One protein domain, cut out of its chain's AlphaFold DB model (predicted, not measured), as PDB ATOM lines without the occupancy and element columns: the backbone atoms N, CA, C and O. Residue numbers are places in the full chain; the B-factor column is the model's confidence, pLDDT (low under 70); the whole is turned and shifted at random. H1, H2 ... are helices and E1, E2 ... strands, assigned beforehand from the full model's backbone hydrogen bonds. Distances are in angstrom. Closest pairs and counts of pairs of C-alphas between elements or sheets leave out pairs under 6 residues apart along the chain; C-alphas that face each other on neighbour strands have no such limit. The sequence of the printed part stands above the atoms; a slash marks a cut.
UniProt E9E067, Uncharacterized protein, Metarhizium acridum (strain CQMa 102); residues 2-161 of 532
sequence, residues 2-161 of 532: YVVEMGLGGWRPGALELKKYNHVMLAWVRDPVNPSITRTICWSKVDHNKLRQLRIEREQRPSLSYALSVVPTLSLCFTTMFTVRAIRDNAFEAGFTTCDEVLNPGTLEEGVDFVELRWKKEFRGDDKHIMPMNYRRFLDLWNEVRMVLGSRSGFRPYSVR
ATOM      1  N   TYR A   2      28.516 -36.728  19.124       78.81
ATOM      2  CA  TYR A   2      27.148 -37.273  19.008       78.81
ATOM      3  C   TYR A   2      26.978 -38.584  18.199       78.81
ATOM      4  O   TYR A   2      26.434 -39.551  18.717       78.81
ATOM      5  N   VAL A   3      27.472 -38.662  16.951       77.94
ATOM      6  CA  VAL A   3      27.360 -39.882  16.108       77.94
ATOM      7  C   VAL A   3      28.122 -41.075  16.698       77.94
ATOM      8  O   VAL A   3      27.630 -42.199  16.658       77.94
ATOM      9  N   VAL A   4      29.312 -40.835  17.256       78.88
ATOM     10  CA  VAL A   4      30.159 -41.877  17.864       78.88
ATOM     11  C   VAL A   4      29.499 -42.408  19.133       78.88
ATOM     12  O   VAL A   4      29.404 -43.616  19.317       78.88
ATOM     13  N   GLU A   5      28.952 -41.513  19.953       78.94
ATOM     14  CA  GLU A   5      28.192 -41.865  21.153       78.94
ATOM     15  C   GLU A   5      26.948 -42.700  20.791       78.94
ATOM     16  O   GLU A   5      26.782 -43.808  21.298       78.94
ATOM     17  N   MET A   6      26.146 -42.264  19.807       76.19
ATOM     18  CA  MET A   6      25.032 -43.062  19.267       76.19
ATOM     19  C   MET A   6      25.459 -44.463  18.798       76.19
ATOM     20  O   MET A   6      24.694 -45.412  18.973       76.19
ATOM     21  N   GLY A   7      26.647 -44.604  18.202       73.31
ATOM     22  CA  GLY A   7      27.185 -45.895  17.775       73.31
ATOM     23  C   GLY A   7      27.490 -46.826  18.946       73.31
ATOM     24  O   GLY A   7      26.965 -47.942  18.996       73.31
ATOM     25  N   LEU A   8      28.275 -46.329  19.909       73.44
ATOM     26  CA  LEU A   8      28.759 -47.066  21.080       73.44
ATOM     27  C   LEU A   8      27.617 -47.651  21.924       73.44
ATOM     28  O   LEU A   8      27.527 -48.869  22.103       73.44
ATOM     29  N   GLY A   9      26.727 -46.796  22.433       68.69
ATOM     30  CA  GLY A   9      25.660 -47.208  23.349       68.69
ATOM     31  C   GLY A   9      24.307 -47.457  22.707       68.69
ATOM     32  O   GLY A   9      23.417 -47.996  23.356       68.69
ATOM     33  N   GLY A  10      24.131 -47.126  21.424       70.69
ATOM     34  CA  GLY A  10      22.839 -47.288  20.753       70.69
ATOM     35  C   GLY A  10      21.787 -46.285  21.237       70.69
ATOM     36  O   GLY A  10      20.590 -46.473  21.000       70.69
ATOM     37  N   TRP A  11      22.209 -45.219  21.918       75.56
ATOM     38  CA  TRP A  11      21.309 -44.252  22.532       75.56
ATOM     39  C   TRP A  11      20.482 -43.484  21.497       75.56
ATOM     40  O   TRP A  11      20.882 -43.241  20.350       75.56
ATOM     41  N   ARG A  12      19.276 -43.096  21.914       72.50
ATOM     42  CA  ARG A  12      18.404 -42.208  21.141       72.50
ATOM     43  C   ARG A  12      19.009 -40.799  21.102       72.50
ATOM     44  O   ARG A  12      19.731 -40.435  22.020       72.50
ATOM     45  N   PRO A  13      18.696 -39.977  20.086       73.00
ATOM     46  CA  PRO A  13      19.371 -38.699  19.900       73.00
ATOM     47  C   PRO A  13      19.060 -37.765  21.078       73.00
ATOM     48  O   PRO A  13      19.967 -37.240  21.704       73.00
ATOM     49  N   GLY A  14      17.790 -37.690  21.487       73.62
ATOM     50  CA  GLY A  14      17.362 -36.933  22.668       73.62
ATOM     51  C   GLY A  14      17.848 -37.442  24.034       73.62
ATOM     52  O   GLY A  14      17.456 -36.857  25.029       73.62
ATOM     53  N   ALA A  15      18.633 -38.525  24.110       76.44
ATOM     54  CA  ALA A  15      19.376 -38.903  25.325       76.44
ATOM     55  C   ALA A  15      20.783 -38.265  25.355       76.44
ATOM     56  O   ALA A  15      21.468 -38.274  26.370       76.44
ATOM     57  N   LEU A  16      21.221 -37.728  24.212       81.75
ATOM     58  CA  LEU A  16      22.529 -37.115  23.976       81.75
ATOM     59  C   LEU A  16      22.407 -35.620  23.643       81.75
ATOM     60  O   LEU A  16      23.406 -34.958  23.360       81.75
ATOM     61  N   GLU A  17      21.186 -35.084  23.599       82.69
ATOM     62  CA  GLU A  17      20.966 -33.653  23.424       82.69
ATOM     63  C   GLU A  17      21.518 -32.889  24.615       82.69
ATOM     64  O   GLU A  17      21.294 -33.284  25.754       82.69
ATOM     65  N   LEU A  18      22.210 -31.781  24.332       85.25
ATOM     66  CA  LEU A  18      22.687 -30.856  25.360       85.25
ATOM     67  C   LEU A  18      23.446 -31.588  26.488       85.25
ATOM     68  O   LEU A  18      23.147 -31.436  27.671       85.25
ATOM     69  N   LYS A  19      24.460 -32.388  26.128       88.62
ATOM     70  CA  LYS A  19      25.298 -33.063  27.128       88.62
ATOM     71  C   LYS A  19      26.079 -32.020  27.933       88.62
ATOM     72  O   LYS A  19      26.814 -31.207  27.359       88.62
ATOM     73  N   LYS A  20      25.914 -32.061  29.253       91.44
ATOM     74  CA  LYS A  20      26.526 -31.154  30.229       91.44
ATOM     75  C   LYS A  20      27.966 -31.545  30.568       91.44
ATOM     76  O   LYS A  20      28.367 -32.688  30.353       91.44
ATOM     77  N   TYR A  21      28.733 -30.614  31.131       92.94
ATOM     78  CA  TYR A  21      30.077 -30.901  31.656       92.94
ATOM     79  C   TYR A  21      30.053 -31.875  32.843       92.94
ATOM     80  O   TYR A  21      30.871 -32.786  32.889       92.94
ATOM     81  N   ASN A  22      29.064 -31.778  33.738       90.25
ATOM     82  CA  ASN A  22      28.875 -32.730  34.845       90.25
ATOM     83  C   ASN A  22      28.492 -34.163  34.394       90.25
ATOM     84  O   ASN A  22      28.481 -35.080  35.211       90.25
ATOM     85  N   HIS A  23      28.223 -34.388  33.101       90.12
ATOM     86  CA  HIS A  23      28.027 -35.721  32.512       90.12
ATOM     87  C   HIS A  23      29.329 -36.327  31.954       90.12
ATOM     88  O   HIS A  23      29.285 -37.382  31.315       90.12
ATOM     89  N   VAL A  24      30.475 -35.663  32.133       92.50
ATOM     90  CA  VAL A  24      31.791 -36.123  31.676       92.50
ATOM     91  C   VAL A  24      32.814 -35.925  32.791       92.50
ATOM     92  O   VAL A  24      32.890 -34.856  33.387       92.50
ATOM     93  N   MET A  25      33.630 -36.943  33.043       92.69
ATOM     94  CA  MET A  25      34.787 -36.874  33.936       92.69
ATOM     95  C   MET A  25      36.006 -37.386  33.175       92.69
ATOM     96  O   MET A  25      35.949 -38.457  32.569       92.69
ATOM     97  N   LEU A  26      37.099 -36.629  33.199       93.56
ATOM     98  CA  LEU A  26      38.406 -37.086  32.733       93.56
ATOM     99  C   LEU A  26      39.282 -37.358  33.958       93.56
ATOM    100  O   LEU A  26      39.248 -36.588  34.916       93.56
ATOM    101  N   ALA A  27      40.061 -38.431  33.928       91.31
ATOM    102  CA  ALA A  27      41.090 -38.693  34.927       91.31
ATOM    103  C   ALA A  27      42.324 -39.318  34.274       91.31
ATOM    104  O   ALA A  27      42.217 -40.006  33.253       91.31
ATOM    105  N   TRP A  28      43.480 -39.113  34.891       91.94
ATOM    106  CA  TRP A  28      44.658 -39.938  34.653       91.94
ATOM    107  C   TRP A  28      44.620 -41.129  35.603       91.94
ATOM    108  O   TRP A  28      44.360 -40.971  36.795       91.94
ATOM    109  N   VAL A  29      44.844 -42.321  35.062       85.12
ATOM    110  CA  VAL A  29      44.790 -43.582  35.802       85.12
ATOM    111  C   VAL A  29      46.067 -44.356  35.525       85.12
ATOM    112  O   VAL A  29      46.446 -44.516  34.359       85.12
ATOM    113  N   ARG A  30      46.729 -44.840  36.575       81.19
ATOM    114  CA  ARG A  30      47.866 -45.753  36.435       81.19
ATOM    115  C   ARG A  30      47.382 -47.097  35.897       81.19
ATOM    116  O   ARG A  30      46.329 -47.594  36.288       81.19
ATOM    117  N   ASP A  31      48.138 -47.690  34.983       77.69
ATOM    118  CA  ASP A  31      47.854 -49.039  34.510       77.69
ATOM    119  C   ASP A  31      48.166 -50.056  35.631       77.69
ATOM    120  O   ASP A  31      49.317 -50.140  36.066       77.69
ATOM    121  N   PRO A  32      47.178 -50.839  36.112       73.19
ATOM    122  CA  PRO A  32      47.370 -51.754  37.238       73.19
ATOM    123  C   PRO A  32      48.253 -52.963  36.890       73.19
ATOM    124  O   PRO A  32      48.676 -53.682  37.789       73.19
ATOM    125  N   VAL A  33      48.522 -53.209  35.601       73.62
ATOM    126  CA  VAL A  33      49.424 -54.272  35.133       73.62
ATOM    127  C   VAL A  33      50.830 -53.726  34.867       73.62
ATOM    128  O   VAL A  33      51.809 -54.453  35.025       73.62
ATOM    129  N   ASN A  34      50.958 -52.451  34.487       78.62
ATOM    130  CA  ASN A  34      52.250 -51.795  34.295       78.62
ATOM    131  C   ASN A  34      52.282 -50.400  34.951       78.62
ATOM    132  O   ASN A  34      51.993 -49.408  34.277       78.62
ATOM    133  N   PRO A  35      52.734 -50.295  36.217       78.38
ATOM    134  CA  PRO A  35      52.786 -49.039  36.965       78.38
ATOM    135  C   PRO A  35      53.524 -47.869  36.297       78.38
ATOM    136  O   PRO A  35      53.276 -46.720  36.661       78.38
ATOM    137  N   SER A  36      54.408 -48.122  35.322       82.12
ATOM    138  CA  SER A  36      55.090 -47.056  34.567       82.12
ATOM    139  C   SER A  36      54.168 -46.315  33.587       82.12
ATOM    140  O   SER A  36      54.453 -45.177  33.211       82.12
ATOM    141  N   ILE A  37      53.048 -46.929  33.188       81.88
ATOM    142  CA  ILE A  37      52.101 -46.390  32.210       81.88
ATOM    143  C   ILE A  37      50.970 -45.661  32.934       81.88
ATOM    144  O   ILE A  37      50.301 -46.209  33.807       81.88
ATOM    145  N   THR A  38      50.707 -44.427  32.513       84.56
ATOM    146  CA  THR A  38      49.518 -43.656  32.895       84.56
ATOM    147  C   THR A  38      48.640 -43.460  31.664       84.56
ATOM    148  O   THR A  38      49.142 -43.238  30.564       84.56
ATOM    149  N   ARG A  39      47.319 -43.586  31.818       84.56
ATOM    150  CA  ARG A  39      46.348 -43.475  30.722       84.56
ATOM    151  C   ARG A  39      45.265 -42.458  31.061       84.56
ATOM    152  O   ARG A  39      44.697 -42.494  32.150       84.56
ATOM    153  N   THR A  40      44.900 -41.619  30.095       87.69
ATOM    154  CA  THR A  40      43.723 -40.749  30.216       87.69
ATOM    155  C   THR A  40      42.448 -41.540  29.945       87.69
ATOM    156  O   THR A  40      42.244 -42.077  28.848       87.69
ATOM    157  N   ILE A  41      41.576 -41.597  30.949       86.06
ATOM    158  CA  ILE A  41      40.275 -42.264  30.905       86.06
ATOM    159  C   ILE A  41      39.167 -41.209  30.974       86.06
ATOM    160  O   ILE A  41      39.194 -40.293  31.794       86.06
ATOM    161  N   CYS A  42      38.175 -41.354  30.101       90.00
ATOM    162  CA  CYS A  42      36.956 -40.564  30.078       90.00
ATOM    163  C   CYS A  42      35.780 -41.403  30.566       90.00
ATOM    164  O   CYS A  42      35.391 -42.360  29.896       90.00
ATOM    165  N   TRP A  43      35.143 -40.993  31.657       88.06
ATOM    166  CA  TRP A  43      33.807 -41.455  32.009       88.06
ATOM    167  C   TRP A  43      32.775 -40.529  31.385       88.06
ATOM    168  O   TRP A  43      32.903 -39.306  31.416       88.06
ATOM    169  N   SER A  44      31.744 -41.127  30.808       88.75
ATOM    170  CA  SER A  44      30.639 -40.431  30.167       88.75
ATOM    171  C   SER A  44      29.332 -40.987  30.715       88.75
ATOM    172  O   SER A  44      29.101 -42.194  30.664       88.75
ATOM    173  N   LYS A  45      28.484 -40.100  31.236       87.75
ATOM    174  CA  LYS A  45      27.138 -40.402  31.725       87.75
ATOM    175  C   LYS A  45      26.109 -40.051  30.652       87.75
ATOM    176  O   LYS A  45      26.147 -38.958  30.081       87.75
ATOM    177  N   VAL A  46      25.192 -40.965  30.357       82.44
ATOM    178  CA  VAL A  46      24.062 -40.740  29.446       82.44
ATOM    179  C   VAL A  46      22.768 -41.034  30.185       82.44
ATOM    180  O   VAL A  46      22.543 -42.170  30.598       82.44
ATOM    181  N   ASP A  47      21.913 -40.025  30.328       78.62
ATOM    182  CA  ASP A  47      20.581 -40.184  30.909       78.62
ATOM    183  C   ASP A  47      19.614 -40.714  29.840       78.62
ATOM    184  O   ASP A  47      19.598 -40.244  28.699       78.62
ATOM    185  N   HIS A  48      18.805 -41.721  30.168       70.44
ATOM    186  CA  HIS A  48      17.927 -42.334  29.172       70.44
ATOM    187  C   HIS A  48      16.642 -41.529  28.966       70.44
ATOM    188  O   HIS A  48      15.859 -41.305  29.885       70.44
ATOM    189  N   ASN A  49      16.358 -41.167  27.713       60.09
ATOM    190  CA  ASN A  49      15.105 -40.510  27.358       60.09
ATOM    191  C   ASN A  49      13.962 -41.516  27.105       60.09
ATOM    192  O   ASN A  49      14.165 -42.617  26.590       60.09
ATOM    193  N   LYS A  50      12.728 -41.104  27.430       54.91
ATOM    194  CA  LYS A  50      11.545 -41.981  27.565       54.91
ATOM    195  C   LYS A  50      11.697 -43.059  28.656       54.91
ATOM    196  O   LYS A  50      11.478 -44.245  28.401       54.91
ATOM    197  N   LEU A  51      12.005 -42.643  29.884       53.62
ATOM    198  CA  LEU A  51      11.689 -43.456  31.061       53.62
ATOM    199  C   LEU A  51      10.163 -43.636  31.115       53.62
ATOM    200  O   LEU A  51       9.428 -42.651  31.169       53.62
ATOM    201  N   ARG A  52       9.672 -44.880  31.070       48.91
ATOM    202  CA  ARG A  52       8.254 -45.157  31.349       48.91
ATOM    203  C   ARG A  52       8.032 -44.881  32.832       48.91
ATOM    204  O   ARG A  52       8.681 -45.518  33.659       48.91
ATOM    205  N   GLN A  53       7.148 -43.934  33.154       48.06
ATOM    206  CA  GLN A  53       7.046 -43.321  34.488       48.06
ATOM    207  C   GLN A  53       6.841 -44.330  35.637       48.06
ATOM    208  O   GLN A  53       7.210 -44.030  36.771       48.06
ATOM    209  N   LEU A  54       6.328 -45.533  35.355       47.38
ATOM    210  CA  LEU A  54       5.912 -46.529  36.348       47.38
ATOM    211  C   LEU A  54       6.688 -47.868  36.302       47.38
ATOM    212  O   LEU A  54       6.207 -48.867  36.828       47.38
ATOM    213  N   ARG A  55       7.854 -47.931  35.642       42.16
ATOM    214  CA  ARG A  55       8.554 -49.198  35.365       42.16
ATOM    215  C   ARG A  55       9.864 -49.366  36.143       42.16
ATOM    216  O   ARG A  55      10.800 -48.621  35.863       42.16
ATOM    217  N   ILE A  56       9.976 -50.426  36.973       42.81
ATOM    218  CA  ILE A  56      11.103 -50.627  37.918       42.81
ATOM    219  C   ILE A  56      12.452 -50.237  37.328       42.81
ATOM    220  O   ILE A  56      12.915 -50.782  36.323       42.81
ATOM    221  N   GLU A  57      13.071 -49.254  37.958       43.62
ATOM    222  CA  GLU A  57      14.336 -48.699  37.523       43.62
ATOM    223  C   GLU A  57      15.446 -49.676  37.921       43.62
ATOM    224  O   GLU A  57      15.799 -49.802  39.087       43.62
ATOM    225  N   ARG A  58      15.975 -50.413  36.933       46.81
ATOM    226  CA  ARG A  58      17.284 -51.064  37.070       46.81
ATOM    227  C   ARG A  58      18.329 -49.968  37.260       46.81
ATOM    228  O   ARG A  58      18.141 -48.869  36.749       46.81
ATOM    229  N   GLU A  59      19.459 -50.302  37.860       42.41
ATOM    230  CA  GLU A  59      20.568 -49.373  38.125       42.41
ATOM    231  C   GLU A  59      21.005 -48.556  36.887       42.41
ATOM    232  O   GLU A  59      21.260 -47.362  36.982       42.41
ATOM    233  N   GLN A  60      20.958 -49.156  35.690       47.91
ATOM    234  CA  GLN A  60      21.272 -48.487  34.416       47.91
ATOM    235  C   GLN A  60      20.088 -47.772  33.732       47.91
ATOM    236  O   GLN A  60      20.235 -47.263  32.620       47.91
ATOM    237  N   ARG A  61      18.876 -47.771  34.305       54.62
ATOM    238  CA  ARG A  61      17.696 -47.161  33.664       54.62
ATOM    239  C   ARG A  61      17.691 -45.636  33.695       54.62
ATOM    240  O   ARG A  61      17.535 -45.110  32.598       54.62
ATOM    241  N   PRO A  62      17.864 -44.923  34.825       62.44
ATOM    242  CA  PRO A  62      17.850 -43.461  34.799       62.44
ATOM    243  C   PRO A  62      19.039 -42.917  34.000       62.44
ATOM    244  O   PRO A  62      18.873 -42.047  33.147       62.44
ATOM    245  N   SER A  63      20.221 -43.501  34.205       69.50
ATOM    246  CA  SER A  63      21.451 -43.118  33.522       69.50
ATOM    247  C   SER A  63      22.450 -44.265  33.434       69.50
ATOM    248  O   SER A  63      22.527 -45.078  34.352       69.50
ATOM    249  N   LEU A  64      23.268 -44.274  32.384       77.19
ATOM    250  CA  LEU A  64      24.388 -45.195  32.213       77.19
ATOM    251  C   LEU A  64      25.709 -44.422  32.187       77.19
ATOM    252  O   LEU A  64      25.905 -43.567  31.323       77.19
ATOM    253  N   SER A  65      26.621 -44.762  33.097       79.38
ATOM    254  CA  SER A  65      28.013 -44.300  33.082       79.38
ATOM    255  C   SER A  65      28.914 -45.372  32.474       79.38
ATOM    256  O   SER A  65      28.820 -46.540  32.842       79.38
ATOM    257  N   TYR A  66      29.800 -44.985  31.559       79.25
ATOM    258  CA  TYR A  66      30.766 -45.886  30.926       79.25
ATOM    259  C   TYR A  66      32.122 -45.196  30.753       79.25
ATOM    260  O   TYR A  66      32.181 -43.983  30.546       79.25
ATOM    261  N   ALA A  67      33.202 -45.975  30.838       78.81
ATOM    262  CA  ALA A  67      34.578 -45.504  30.707       78.81
ATOM    263  C   ALA A  67      35.143 -45.781  29.302       78.81
ATOM    264  O   ALA A  67      34.834 -46.804  28.691       78.81
ATOM    265  N   LEU A  68      35.991 -44.881  28.804       81.19
ATOM    266  CA  LEU A  68      36.728 -45.010  27.547       81.19
ATOM    267  C   LEU A  68      38.147 -44.461  27.706       81.19
ATOM    268  O   LEU A  68      38.326 -43.303  28.081       81.19
ATOM    269  N   SER A  69      39.158 -45.254  27.357       81.81
ATOM    270  CA  SER A  69      40.519 -44.738  27.196       81.81
ATOM    271  C   SER A  69      40.640 -43.893  25.925       81.81
ATOM    272  O   SER A  69      39.775 -43.923  25.043       81.81
ATOM    273  N   VAL A  70      41.754 -43.176  25.785       80.75
ATOM    274  CA  VAL A  70      42.215 -42.741  24.459       80.75
ATOM    275  C   VAL A  70      42.369 -43.979  23.564       80.75
ATOM    276  O   VAL A  70      42.883 -45.010  24.003       80.75
ATOM    277  N   VAL A  71      41.883 -43.895  22.323       74.75
ATOM    278  CA  VAL A  71      42.044 -44.948  21.311       74.75
ATOM    279  C   VAL A  71      42.921 -44.387  20.188       74.75
ATOM    280  O   VAL A  71      42.560 -43.344  19.635       74.75
ATOM    281  N   PRO A  72      44.048 -45.032  19.835       63.94
ATOM    282  CA  PRO A  72      44.934 -44.562  18.774       63.94
ATOM    283  C   PRO A  72      44.321 -44.861  17.396       63.94
ATOM    284  O   PRO A  72      44.600 -45.879  16.768       63.94
ATOM    285  N   THR A  73      43.444 -43.973  16.932       63.00
ATOM    286  CA  THR A  73      42.802 -44.039  15.612       63.00
ATOM    287  C   THR A  73      43.251 -42.891  14.711       63.00
ATOM    288  O   THR A  73      43.533 -41.794  15.181       63.00
ATOM    289  N   LEU A  74      43.235 -43.112  13.390       52.16
ATOM    290  CA  LEU A  74      43.438 -42.051  12.385       52.16
ATOM    291  C   LEU A  74      42.343 -40.963  12.435       52.16
ATOM    292  O   LEU A  74      42.514 -39.867  11.910       52.16
ATOM    293  N   SER A  75      41.203 -41.269  13.057       62.88
ATOM    294  CA  SER A  75      40.122 -40.337  13.367       62.88
ATOM    295  C   SER A  75      40.147 -39.928  14.844       62.88
ATOM    296  O   SER A  75      40.721 -40.613  15.688       62.88
ATOM    297  N   LEU A  76      39.484 -38.820  15.186       73.25
ATOM    298  CA  LEU A  76      39.374 -38.364  16.574       73.25
ATOM    299  C   LEU A  76      38.591 -39.372  17.426       73.25
ATOM    300  O   LEU A  76      37.385 -39.555  17.221       73.25
ATOM    301  N   CYS A  77      39.245 -39.966  18.426       80.81
ATOM    302  CA  CYS A  77      38.554 -40.806  19.397       80.81
ATOM    303  C   CYS A  77      37.634 -39.966  20.307       80.81
ATOM    304  O   CYS A  77      37.698 -38.732  20.350       80.81
ATOM    305  N   PHE A  78      36.732 -40.629  21.033       83.44
ATOM    306  CA  PHE A  78      35.712 -39.941  21.826       83.44
ATOM    307  C   PHE A  78      36.304 -39.085  22.960       83.44
ATOM    308  O   PHE A  78      35.941 -37.914  23.085       83.44
ATOM    309  N   THR A  79      37.290 -39.621  23.685       86.69
ATOM    310  CA  THR A  79      38.059 -38.925  24.732       86.69
ATOM    311  C   THR A  79      38.793 -37.691  24.188       86.69
ATOM    312  O   THR A  79      38.689 -36.602  24.758       86.69
ATOM    313  N   THR A  80      39.444 -37.810  23.023       88.88
ATOM    314  CA  THR A  80      40.084 -36.678  22.324       88.88
ATOM    315  C   THR A  80      39.078 -35.574  22.005       88.88
ATOM    316  O   THR A  80      39.364 -34.402  22.222       88.88
ATOM    317  N   MET A  81      37.875 -35.918  21.532       89.19
ATOM    318  CA  MET A  81      36.865 -34.912  21.184       89.19
ATOM    319  C   MET A  81      36.364 -34.111  22.395       89.19
ATOM    320  O   MET A  81      36.151 -32.905  22.258       89.19
ATOM    321  N   PHE A  82      36.191 -34.730  23.568       91.88
ATOM    322  CA  PHE A  82      35.857 -33.974  24.782       91.88
ATOM    323  C   PHE A  82      37.024 -33.120  25.275       91.88
ATOM    324  O   PHE A  82      36.793 -31.979  25.666       91.88
ATOM    325  N   THR A  83      38.260 -33.606  25.169       91.69
ATOM    326  CA  THR A  83      39.451 -32.813  25.516       91.69
ATOM    327  C   THR A  83      39.561 -31.559  24.645       91.69
ATOM    328  O   THR A  83      39.639 -30.456  25.178       91.69
ATOM    329  N   VAL A  84      39.420 -31.689  23.317       91.06
ATOM    330  CA  VAL A  84      39.385 -30.549  22.376       91.06
ATOM    331  C   VAL A  84      38.315 -29.524  22.765       91.06
ATOM    332  O   VAL A  84      38.543 -28.319  22.673       91.06
ATOM    333  N   ARG A  85      37.138 -29.973  23.223       92.06
ATOM    334  CA  ARG A  85      36.095 -29.062  23.716       92.06
ATOM    335  C   ARG A  85      36.520 -28.364  25.009       92.06
ATOM    336  O   ARG A  85      36.375 -27.151  25.094       92.06
ATOM    337  N   ALA A  86      37.008 -29.120  25.988       93.44
ATOM    338  CA  ALA A  86      37.367 -28.619  27.310       93.44
ATOM    339  C   ALA A  86      38.526 -27.613  27.274       93.44
ATOM    340  O   ALA A  86      38.434 -26.585  27.939       93.44
ATOM    341  N   ILE A  87      39.550 -27.853  26.449       94.12
ATOM    342  CA  ILE A  87      40.639 -26.897  26.205       94.12
ATOM    343  C   ILE A  87      40.100 -25.637  25.511       94.12
ATOM    344  O   ILE A  87      40.336 -24.527  25.977       94.12
ATOM    345  N   ARG A  88      39.289 -25.787  24.451       92.12
ATOM    346  CA  ARG A  88      38.686 -24.650  23.725       92.12
ATOM    347  C   ARG A  88      37.776 -23.775  24.595       92.12
ATOM    348  O   ARG A  88      37.677 -22.577  24.346       92.12
ATOM    349  N   ASP A  89      37.102 -24.364  25.577       92.56
ATOM    350  CA  ASP A  89      36.267 -23.643  26.543       92.56
ATOM    351  C   ASP A  89      37.051 -23.191  27.798       92.56
ATOM    352  O   ASP A  89      36.472 -22.529  28.653       92.56
ATOM    353  N   ASN A  90      38.350 -23.512  27.918       93.88
ATOM    354  CA  ASN A  90      39.186 -23.257  29.103       93.88
ATOM    355  C   ASN A  90      38.543 -23.797  30.404       93.88
ATOM    356  O   ASN A  90      38.446 -23.101  31.417       93.88
ATOM    357  N   ALA A  91      38.048 -25.038  30.362       94.94
ATOM    358  CA  ALA A  91      37.176 -25.604  31.396       94.94
ATOM    359  C   ALA A  91      37.908 -26.287  32.571       94.94
ATOM    360  O   ALA A  91      37.294 -26.516  33.616       94.94
ATOM    361  N   PHE A  92      39.191 -26.636  32.426       96.31
ATOM    362  CA  PHE A  92      39.957 -27.359  33.451       96.31
ATOM    363  C   PHE A  92      40.408 -26.454  34.602       96.31
ATOM    364  O   PHE A  92      40.946 -25.373  34.380       96.31
ATOM    365  N   GLU A  93      40.244 -26.925  35.839       95.56
ATOM    366  CA  GLU A  93      40.680 -26.230  37.059       95.56
ATOM    367  C   GLU A  93      42.211 -26.092  37.121       95.56
ATOM    368  O   GLU A  93      42.709 -25.040  37.504       95.56
ATOM    369  N   ALA A  94      42.945 -27.100  36.633       92.31
ATOM    370  CA  ALA A  94      44.407 -27.099  36.530       92.31
ATOM    371  C   ALA A  94      44.979 -26.178  35.427       92.31
ATOM    372  O   ALA A  94      46.193 -26.036  35.324       92.31
ATOM    373  N   GLY A  95      44.134 -25.551  34.597       91.19
ATOM    374  CA  GLY A  95      44.577 -24.551  33.618       91.19
ATOM    375  C   GLY A  95      45.258 -25.088  32.353       91.19
ATOM    376  O   GLY A  95      45.932 -24.308  31.686       91.19
ATOM    377  N   PHE A  96      45.074 -26.371  32.009       93.06
ATOM    378  CA  PHE A  96      45.653 -26.979  30.801       93.06
ATOM    379  C   PHE A  96      45.377 -26.165  29.529       93.06
ATOM    380  O   PHE A  96      44.243 -25.734  29.287       93.06
ATOM    381  N   THR A  97      46.410 -25.999  28.702       88.38
ATOM    382  CA  THR A  97      46.380 -25.155  27.496       88.38
ATOM    383  C   THR A  97      46.388 -25.950  26.197       88.38
ATOM    384  O   THR A  97      45.874 -25.469  25.184       88.38
ATOM    385  N   THR A  98      46.900 -27.181  26.231       89.38
ATOM    386  CA  THR A  98      46.937 -28.099  25.088       89.38
ATOM    387  C   THR A  98      46.183 -29.395  25.378       89.38
ATOM    388  O   THR A  98      45.933 -29.786  26.518       89.38
ATOM    389  N   CYS A  99      45.783 -30.084  24.315       89.69
ATOM    390  CA  CYS A  99      45.192 -31.411  24.399       89.69
ATOM    391  C   CYS A  99      46.242 -32.475  24.723       89.69
ATOM    392  O   CYS A  99      45.881 -33.508  25.280       89.69
ATOM    393  N   ASP A 100      47.508 -32.238  24.372       87.94
ATOM    394  CA  ASP A 100      48.617 -33.159  24.624       87.94
ATOM    395  C   ASP A 100      48.874 -33.324  26.128       87.94
ATOM    396  O   ASP A 100      48.835 -34.452  26.614       87.94
ATOM    397  N   GLU A 101      48.945 -32.208  26.873       90.44
ATOM    398  CA  GLU A 101      48.999 -32.172  28.350       90.44
ATOM    399  C   GLU A 101      47.964 -33.103  29.004       90.44
ATOM    400  O   GLU A 101      48.248 -33.753  30.005       90.44
ATOM    401  N   VAL A 102      46.754 -33.177  28.438       91.12
ATOM    402  CA  VAL A 102      45.630 -33.947  28.989       91.12
ATOM    403  C   VAL A 102      45.596 -35.394  28.492       91.12
ATOM    404  O   VAL A 102      45.181 -36.283  29.240       91.12
ATOM    405  N   LEU A 103      45.961 -35.652  27.234       89.25
ATOM    406  CA  LEU A 103      45.812 -36.962  26.582       89.25
ATOM    407  C   LEU A 103      47.036 -37.867  26.737       89.25
ATOM    408  O   LEU A 103      46.865 -39.084  26.712       89.25
ATOM    409  N   ASN A 104      48.223 -37.279  26.901       87.38
ATOM    410  CA  ASN A 104      49.506 -37.967  26.997       87.38
ATOM    411  C   ASN A 104      50.218 -37.599  28.318       87.38
ATOM    412  O   ASN A 104      51.273 -36.964  28.294       87.38
ATOM    413  N   PRO A 105      49.646 -37.958  29.485       87.56
ATOM    414  CA  PRO A 105      50.262 -37.672  30.775       87.56
ATOM    415  C   PRO A 105      51.598 -38.399  30.946       87.56
ATOM    416  O   PRO A 105      51.774 -39.530  30.487       87.56
ATOM    417  N   GLY A 106      52.507 -37.775  31.695       87.44
ATOM    418  CA  GLY A 106      53.663 -38.471  32.258       87.44
ATOM    419  C   GLY A 106      53.251 -39.533  33.287       87.44
ATOM    420  O   GLY A 106      52.096 -39.609  33.708       87.44
ATOM    421  N   THR A 107      54.208 -40.359  33.710       88.88
ATOM    422  CA  THR A 107      53.996 -41.339  34.783       88.88
ATOM    423  C   THR A 107      53.615 -40.633  36.088       88.88
ATOM    424  O   THR A 107      54.333 -39.742  36.538       88.88
ATOM    425  N   LEU A 108      52.501 -41.041  36.706       85.06
ATOM    426  CA  LEU A 108      52.071 -40.529  38.013       85.06
ATOM    427  C   LEU A 108      53.096 -40.824  39.124       85.06
ATOM    428  O   LEU A 108      53.721 -41.890  39.129       85.06
ATOM    429  N   GLU A 109      53.185 -39.916  40.103       88.25
ATOM    430  CA  GLU A 109      54.001 -40.045  41.324       88.25
ATOM    431  C   GLU A 109      53.735 -41.360  42.068       88.25
ATOM    432  O   GLU A 109      52.606 -41.847  42.093       88.25
ATOM    433  N   GLU A 110      54.767 -41.954  42.666       82.44
ATOM    434  CA  GLU A 110      54.678 -43.257  43.331       82.44
ATOM    435  C   GLU A 110      53.577 -43.285  44.412       82.44
ATOM    436  O   GLU A 110      53.456 -42.376  45.228       82.44
ATOM    437  N   GLY A 111      52.727 -44.318  44.383       79.06
ATOM    438  CA  GLY A 111      51.546 -44.433  45.252       79.06
ATOM    439  C   GLY A 111      50.290 -43.678  44.779       79.06
ATOM    440  O   GLY A 111      49.228 -43.860  45.372       79.06
ATOM    441  N   VAL A 112      50.361 -42.871  43.712       83.06
ATOM    442  CA  VAL A 112      49.187 -42.196  43.123       83.06
ATOM    443  C   VAL A 112      48.662 -42.980  41.920       83.06
ATOM    444  O   VAL A 112      49.284 -42.981  40.861       83.06
ATOM    445  N   ASP A 113      47.495 -43.611  42.046       82.31
ATOM    446  CA  ASP A 113      46.912 -44.424  40.961       82.31
ATOM    447  C   ASP A 113      45.799 -43.722  40.169       82.31
ATOM    448  O   ASP A 113      45.424 -44.175  39.085       82.31
ATOM    449  N   PHE A 114      45.266 -42.611  40.687       89.62
ATOM    450  CA  PHE A 114      44.127 -41.899  40.109       89.62
ATOM    451  C   PHE A 114      44.209 -40.388  40.364       89.62
ATOM    452  O   PHE A 114      44.311 -39.954  41.511       89.62
ATOM    453  N   VAL A 115      44.095 -39.583  39.303       89.81
ATOM    454  CA  VAL A 115      44.047 -38.112  39.366       89.81
ATOM    455  C   VAL A 115      42.863 -37.591  38.549       89.81
ATOM    456  O   VAL A 115      42.865 -37.653  37.322       89.81
ATOM    457  N   GLU A 116      41.847 -37.057  39.230       92.69
ATOM    458  CA  GLU A 116      40.669 -36.432  38.608       92.69
ATOM    459  C   GLU A 116      41.030 -35.083  37.956       92.69
ATOM    460  O   GLU A 116      41.466 -34.149  38.632       92.69
ATOM    461  N   LEU A 117      40.773 -34.932  36.654       93.81
ATOM    462  CA  LEU A 117      40.975 -33.674  35.930       93.81
ATOM    463  C   LEU A 117      39.742 -32.779  36.086       93.81
ATOM    464  O   LEU A 117      38.851 -32.731  35.236       93.81
ATOM    465  N   ARG A 118      39.685 -32.094  37.226       93.81
ATOM    466  CA  ARG A 118      38.520 -31.319  37.661       93.81
ATOM    467  C   ARG A 118      38.150 -30.171  36.725       93.81
ATOM    468  O   ARG A 118      39.000 -29.440  36.215       93.81
ATOM    469  N   TRP A 119      36.844 -29.947  36.593       96.06
ATOM    470  CA  TRP A 119      36.281 -28.753  35.963       96.06
ATOM    471  C   TRP A 119      36.297 -27.555  36.919       96.06
ATOM    472  O   TRP A 119      35.977 -27.700  38.106       96.06
ATOM    473  N   LYS A 120      36.560 -26.353  36.392       95.50
ATOM    474  CA  LYS A 120      36.342 -25.085  37.110       95.50
ATOM    475  C   LYS A 120      34.904 -25.004  37.625       95.50
ATOM    476  O   LYS A 120      33.981 -25.515  36.991       95.50
ATOM    477  N   LYS A 121      34.694 -24.319  38.753       93.50
ATOM    478  CA  LYS A 121      33.382 -24.219  39.427       93.50
ATOM    479  C   LYS A 121      32.254 -23.768  38.486       93.50
ATOM    480  O   LYS A 121      31.182 -24.361  38.501       93.50
ATOM    481  N   GLU A 122      32.528 -22.799  37.614       92.44
ATOM    482  CA  GLU A 122      31.583 -22.281  36.612       92.44
ATOM    483  C   GLU A 122      31.126 -23.319  35.566       92.44
ATOM    484  O   GLU A 122      30.040 -23.175  35.014       92.44
ATOM    485  N   PHE A 123      31.909 -24.380  35.329       91.06
ATOM    486  CA  PHE A 123      31.587 -25.488  34.420       91.06
ATOM    487  C   PHE A 123      30.848 -26.651  35.088       91.06
ATOM    488  O   PHE A 123      30.419 -27.574  34.402       91.06
ATOM    489  N   ARG A 124      30.642 -26.613  36.410       85.25
ATOM    490  CA  ARG A 124      29.871 -27.640  37.135       85.25
ATOM    491  C   ARG A 124      28.358 -27.369  37.142       85.25
ATOM    492  O   ARG A 124      27.598 -28.243  37.554       85.25
ATOM    493  N   GLY A 125      27.936 -26.187  36.685       83.81
ATOM    494  CA  GLY A 125      26.534 -25.784  36.568       83.81
ATOM    495  C   GLY A 125      25.784 -26.471  35.423       83.81
ATOM    496  O   GLY A 125      26.366 -26.890  34.421       83.81
ATOM    497  N   ASP A 126      24.461 -26.553  35.562       80.56
ATOM    498  CA  ASP A 126      23.573 -27.220  34.601       80.56
ATOM    499  C   ASP A 126      23.388 -26.469  33.269       80.56
ATOM    500  O   ASP A 126      22.844 -27.030  32.318       80.56
ATOM    501  N   ASP A 127      23.855 -25.221  33.174       84.31
ATOM    502  CA  ASP A 127      23.836 -24.399  31.961       84.31
ATOM    503  C   ASP A 127      25.052 -24.639  31.042       84.31
ATOM    504  O   ASP A 127      25.046 -24.209  29.881       84.31
ATOM    505  N   LYS A 128      26.104 -25.324  31.523       90.44
ATOM    506  CA  LYS A 128      27.344 -25.537  30.758       90.44
ATOM    507  C   LYS A 128      27.359 -26.867  30.017       90.44
ATOM    508  O   LYS A 128      27.355 -27.958  30.585       90.44
ATOM    509  N   HIS A 129      27.476 -26.753  28.699       91.12
ATOM    510  CA  HIS A 129      27.304 -27.853  27.761       91.12
ATOM    511  C   HIS A 129      28.616 -28.207  27.053       91.12
ATOM    512  O   HIS A 129      29.100 -27.451  26.203       91.12
ATOM    513  N   ILE A 130      29.156 -29.395  27.345       90.44
ATOM    514  CA  ILE A 130      30.315 -29.951  26.632       90.44
ATOM    515  C   ILE A 130      29.919 -30.411  25.218       90.44
ATOM    516  O   ILE A 130      30.698 -30.296  24.274       90.44
ATOM    517  N   MET A 131      28.661 -30.821  25.016       88.75
ATOM    518  CA  MET A 131      28.088 -31.025  23.684       88.75
ATOM    519  C   MET A 131      26.812 -30.181  23.509       88.75
ATOM    520  O   MET A 131      25.708 -30.694  23.703       88.75
ATOM    521  N   PRO A 132      26.934 -28.898  23.104       83.69
ATOM    522  CA  PRO A 132      25.806 -27.988  22.874       83.69
ATOM    523  C   PRO A 132      25.094 -28.300  21.542       83.69
ATOM    524  O   PRO A 132      24.998 -27.470  20.638       83.69
ATOM    525  N   MET A 133      24.630 -29.542  21.391       84.06
ATOM    526  CA  MET A 133      23.967 -30.061  20.199       84.06
ATOM    527  C   MET A 133      22.527 -30.436  20.550       84.06
ATOM    528  O   MET A 133      22.303 -31.370  21.316       84.06
ATOM    529  N   ASN A 134      21.551 -29.740  19.964       84.88
ATOM    530  CA  ASN A 134      20.159 -30.197  19.956       84.88
ATOM    531  C   ASN A 134      19.897 -31.116  18.749       84.88
ATOM    532  O   ASN A 134      20.592 -31.056  17.728       84.88
ATOM    533  N   TYR A 135      18.874 -31.961  18.845       80.19
ATOM    534  CA  TYR A 135      18.577 -33.013  17.873       80.19
ATOM    535  C   TYR A 135      18.224 -32.449  16.502       80.19
ATOM    536  O   TYR A 135      18.558 -33.037  15.475       80.19
ATOM    537  N   ARG A 136      17.605 -31.269  16.457       78.69
ATOM    538  CA  ARG A 136      17.283 -30.594  15.201       78.69
ATOM    539  C   ARG A 136      18.540 -30.141  14.460       78.69
ATOM    540  O   ARG A 136      18.677 -30.450  13.281       78.69
ATOM    541  N   ARG A 137      19.490 -29.494  15.148       80.62
ATOM    542  CA  ARG A 137      20.780 -29.111  14.555       80.62
ATOM    543  C   ARG A 137      21.588 -30.338  14.139       80.62
ATOM    544  O   ARG A 137      22.208 -30.316  13.078       80.62
ATOM    545  N   PHE A 138      21.530 -31.412  14.925       83.12
ATOM    546  CA  PHE A 138      22.098 -32.705  14.557       83.12
ATOM    547  C   PHE A 138      21.464 -33.284  13.279       83.12
ATOM    548  O   PHE A 138      22.196 -33.703  12.389       83.12
ATOM    549  N   LEU A 139      20.132 -33.280  13.148       80.06
ATOM    550  CA  LEU A 139      19.438 -33.745  11.941       80.06
ATOM    551  C   LEU A 139      19.788 -32.909  10.710       80.06
ATOM    552  O   LEU A 139      19.954 -33.472   9.628       80.06
ATOM    553  N   ASP A 140      19.900 -31.589  10.854       79.44
ATOM    554  CA  ASP A 140      20.325 -30.717   9.758       79.44
ATOM    555  C   ASP A 140      21.747 -31.098   9.307       79.44
ATOM    556  O   ASP A 140      21.939 -31.447   8.142       79.44
ATOM    557  N   LEU A 141      22.710 -31.178  10.237       79.69
ATOM    558  CA  LEU A 141      24.093 -31.594   9.956       79.69
ATOM    559  C   LEU A 141      24.188 -33.013   9.367       79.69
ATOM    560  O   LEU A 141      24.959 -33.243   8.439       79.69
ATOM    561  N   TRP A 142      23.391 -33.963   9.865       79.75
ATOM    562  CA  TRP A 142      23.320 -35.332   9.344       79.75
ATOM    563  C   TRP A 142      22.900 -35.353   7.871       79.75
ATOM    564  O   TRP A 142      23.508 -36.043   7.055       79.75
ATOM    565  N   ASN A 143      21.882 -34.566   7.515       75.25
ATOM    566  CA  ASN A 143      21.433 -34.450   6.132       75.25
ATOM    567  C   ASN A 143      22.461 -33.719   5.255       75.25
ATOM    568  O   ASN A 143      22.672 -34.135   4.119       75.25
ATOM    569  N   GLU A 144      23.134 -32.684   5.766       72.50
ATOM    570  CA  GLU A 144      24.215 -31.995   5.048       72.50
ATOM    571  C   GLU A 144      25.387 -32.944   4.742       72.50
ATOM    572  O   GLU A 144      25.804 -33.050   3.589       72.50
ATOM    573  N   VAL A 145      25.851 -33.720   5.730       71.75
ATOM    574  CA  VAL A 145      26.891 -34.747   5.543       71.75
ATOM    575  C   VAL A 145      26.435 -35.826   4.559       71.75
ATOM    576  O   VAL A 145      27.175 -36.159   3.636       71.75
ATOM    577  N   ARG A 146      25.199 -36.329   4.678       70.31
ATOM    578  CA  ARG A 146      24.630 -37.323   3.751       70.31
ATOM    579  C   ARG A 146      24.602 -36.824   2.298       70.31
ATOM    580  O   ARG A 146      24.885 -37.603   1.388       70.31
ATOM    581  N   MET A 147      24.285 -35.544   2.083       62.78
ATOM    582  CA  MET A 147      24.315 -34.906   0.760       62.78
ATOM    583  C   MET A 147      25.744 -34.782   0.216       62.78
ATOM    584  O   MET A 147      25.964 -35.063  -0.960       62.78
ATOM    585  N   VAL A 148      26.718 -34.407   1.055       65.06
ATOM    586  CA  VAL A 148      28.143 -34.326   0.671       65.06
ATOM    587  C   VAL A 148      28.716 -35.705   0.328       65.06
ATOM    588  O   VAL A 148      29.458 -35.829  -0.642       65.06
ATOM    589  N   LEU A 149      28.326 -36.751   1.062       58.16
ATOM    590  CA  LEU A 149      28.719 -38.143   0.805       58.16
ATOM    591  C   LEU A 149      28.058 -38.759  -0.445       58.16
ATOM    592  O   LEU A 149      28.331 -39.912  -0.765       58.16
ATOM    593  N   GLY A 150      27.157 -38.047  -1.135       54.69
ATOM    594  CA  GLY A 150      26.464 -38.565  -2.325       54.69
ATOM    595  C   GLY A 150      25.551 -39.770  -2.051       54.69
ATOM    596  O   GLY A 150      25.235 -40.531  -2.967       54.69
ATOM    597  N   SER A 151      25.134 -39.970  -0.796       55.09
ATOM    598  CA  SER A 151      24.402 -41.163  -0.363       55.09
ATOM    599  C   SER A 151      22.992 -41.213  -0.955       55.09
ATOM    600  O   SER A 151      22.092 -40.483  -0.524       55.09
ATOM    601  N   ARG A 152      22.782 -42.138  -1.899       46.03
ATOM    602  CA  ARG A 152      21.521 -42.307  -2.643       46.03
ATOM    603  C   ARG A 152      20.344 -42.707  -1.744       46.03
ATOM    604  O   ARG A 152      19.241 -42.199  -1.916       46.03
ATOM    605  N   SER A 153      20.575 -43.550  -0.740       54.31
ATOM    606  CA  SER A 153      19.549 -44.039   0.189       54.31
ATOM    607  C   SER A 153      19.297 -43.095   1.375       54.31
ATOM    608  O   SER A 153      20.150 -42.300   1.791       54.31
ATOM    609  N   GLY A 154      18.081 -43.173   1.925       58.34
ATOM    610  CA  GLY A 154      17.582 -42.360   3.037       58.34
ATOM    611  C   GLY A 154      17.998 -42.849   4.425       58.34
ATOM    612  O   GLY A 154      17.127 -43.087   5.260       58.34
ATOM    613  N   PHE A 155      19.301 -43.004   4.691       63.06
ATOM    614  CA  PHE A 155      19.776 -43.450   6.006       63.06
ATOM    615  C   PHE A 155      19.310 -42.509   7.129       63.06
ATOM    616  O   PHE A 155      19.720 -41.347   7.222       63.06
ATOM    617  N   ARG A 156      18.439 -43.025   8.002       70.12
ATOM    618  CA  ARG A 156      18.037 -42.361   9.248       70.12
ATOM    619  C   ARG A 156      19.200 -42.469  10.245       70.12
ATOM    620  O   ARG A 156      19.774 -43.548  10.324       70.12
ATOM    621  N   PRO A 157      19.474 -41.470  11.108       69.31
ATOM    622  CA  PRO A 157      20.548 -41.549  12.117       69.31
ATOM    623  C   PRO A 157      20.510 -42.795  13.021       69.31
ATOM    624  O   PRO A 157      21.505 -43.201  13.608       69.31
ATOM    625  N   TYR A 158      19.330 -43.400  13.138       67.62
ATOM    626  CA  TYR A 158      19.054 -44.630  13.869       67.62
ATOM    627  C   TYR A 158      19.849 -45.837  13.336       67.62
ATOM    628  O   TYR A 158      20.104 -46.746  14.116       67.62
ATOM    629  N   SER A 159      20.281 -45.837  12.065       62.47
ATOM    630  CA  SER A 159      21.054 -46.934  11.458       62.47
ATOM    631  C   SER A 159      22.502 -47.033  11.946       62.47
ATOM    632  O   SER A 159      23.159 -48.024  11.661       62.47
ATOM    633  N   VAL A 160      23.015 -46.026  12.664       66.94
ATOM    634  CA  VAL A 160      24.391 -46.030  13.206       66.94
ATOM    635  C   VAL A 160      24.471 -46.742  14.563       66.94
ATOM    636  O   VAL A 160      25.556 -46.999  15.071       66.94
ATOM    637  N   ARG A 161      23.332 -47.066  15.182       68.12
ATOM    638  CA  ARG A 161      23.276 -47.636  16.533       68.12
ATOM    639  C   ARG A 161      23.652 -49.111  16.544       68.12
ATOM    640  O   ARG A 161      22.849 -49.950  16.147       68.12
TER     641      ARG A 161
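What this domain is: This is residues 2 to 161 of the 532 residues of an uncharacterized protein of Metarhizium acridum (strain CQMa 102) (UniProt E9E067). A strongly twisted sheet of four strands, E3 E2 E1 E4, has H2 running across one face, with the short H3 packed on H2. H4 makes an arm away from the sheet near one end of the longest axis, the short H5 folds back from it to H1, and residues 53 to 59 of the loop between E2 and E3 stick out. The printed part has 160 residues with five named helices and five named strands, in the order H1 E1 E2 E3 H2 H3 E4 E5 H4 H5; the sheet is antiparallel, and the class is mixed, with 72 of the 160 residues in named elements, under half. The whole is compact, with a radius of gyration of the C-alphas of 17.6 A and spans of 54 by 44 by 34 A.

How they stand to each other: H1 is residues 2 to 9. E1, residues 24 to 30, and E2, residues 38 to 47, form an antiparallel hairpin at 153 degrees, with N 39 and O 29 2.8 A apart. E2 and E3, residues 63 to 69, form another at 159 degrees, with N 42 and O 68 2.8 A apart. E1, E2 and E3 are a meander, each strand the antiparallel neighbour of the one before. H1 only grazes the sheet, with its residues 5 to 9. H2, residues 78 to 88, has a height of 9.8 A over the sheet and runs across the strands, at 75 degrees to E1 on the local plane. H3, residues 99 to 103, touches H2, the closest C-alphas being those of Thr 83 and Cys 99, 6.0 A apart; H3 only grazes the sheet. E4, residues 114 to 116, is an edge strand antiparallel to E1 at 154 degrees, with N 28 and O 115 2.9 A apart. E5, residues 129 to 131, pairs with no named strand; a short antiparallel pairing joins it to residues 19 to 20. H4, residues 135 to 148, is not on the sheet and touches no helix. H5, residues 157 to 160, only just touches H1, with 3 pairs of C-alphas within 8 A, the closest those of Gly 7 and Val 160, 5.4 A apart. In H1, H2, H3 and H4 every O i to N i+4 pair is within hydrogen-bond range; H5 is too short for such a pair.

Where its parts are: H1 begins at C-alpha 2, (27.148, -37.273, 19.008). E1 is 19.3 A long, E2 29.2 A and E3 20.2 A; E2 ends at C-alpha 47, (20.581, -40.184, 30.909). H2 is 15.7 A long and H4 19.7 A. H5 ends at C-alpha 160, (24.391, -46.030, 13.206).

The domain as a whole: The C-alphas farthest apart, those of Glu 110 and Arg 152, are 56.7 A apart. The printed part has no cut. The links H1 to E1, E2 to E3 and E4 to E5 are long. The mean pLDDT of the printed part is 78.7; residue 9 and residues 49 to 63, 72 to 75, 147 to 155 and 157 to 161 are under 70.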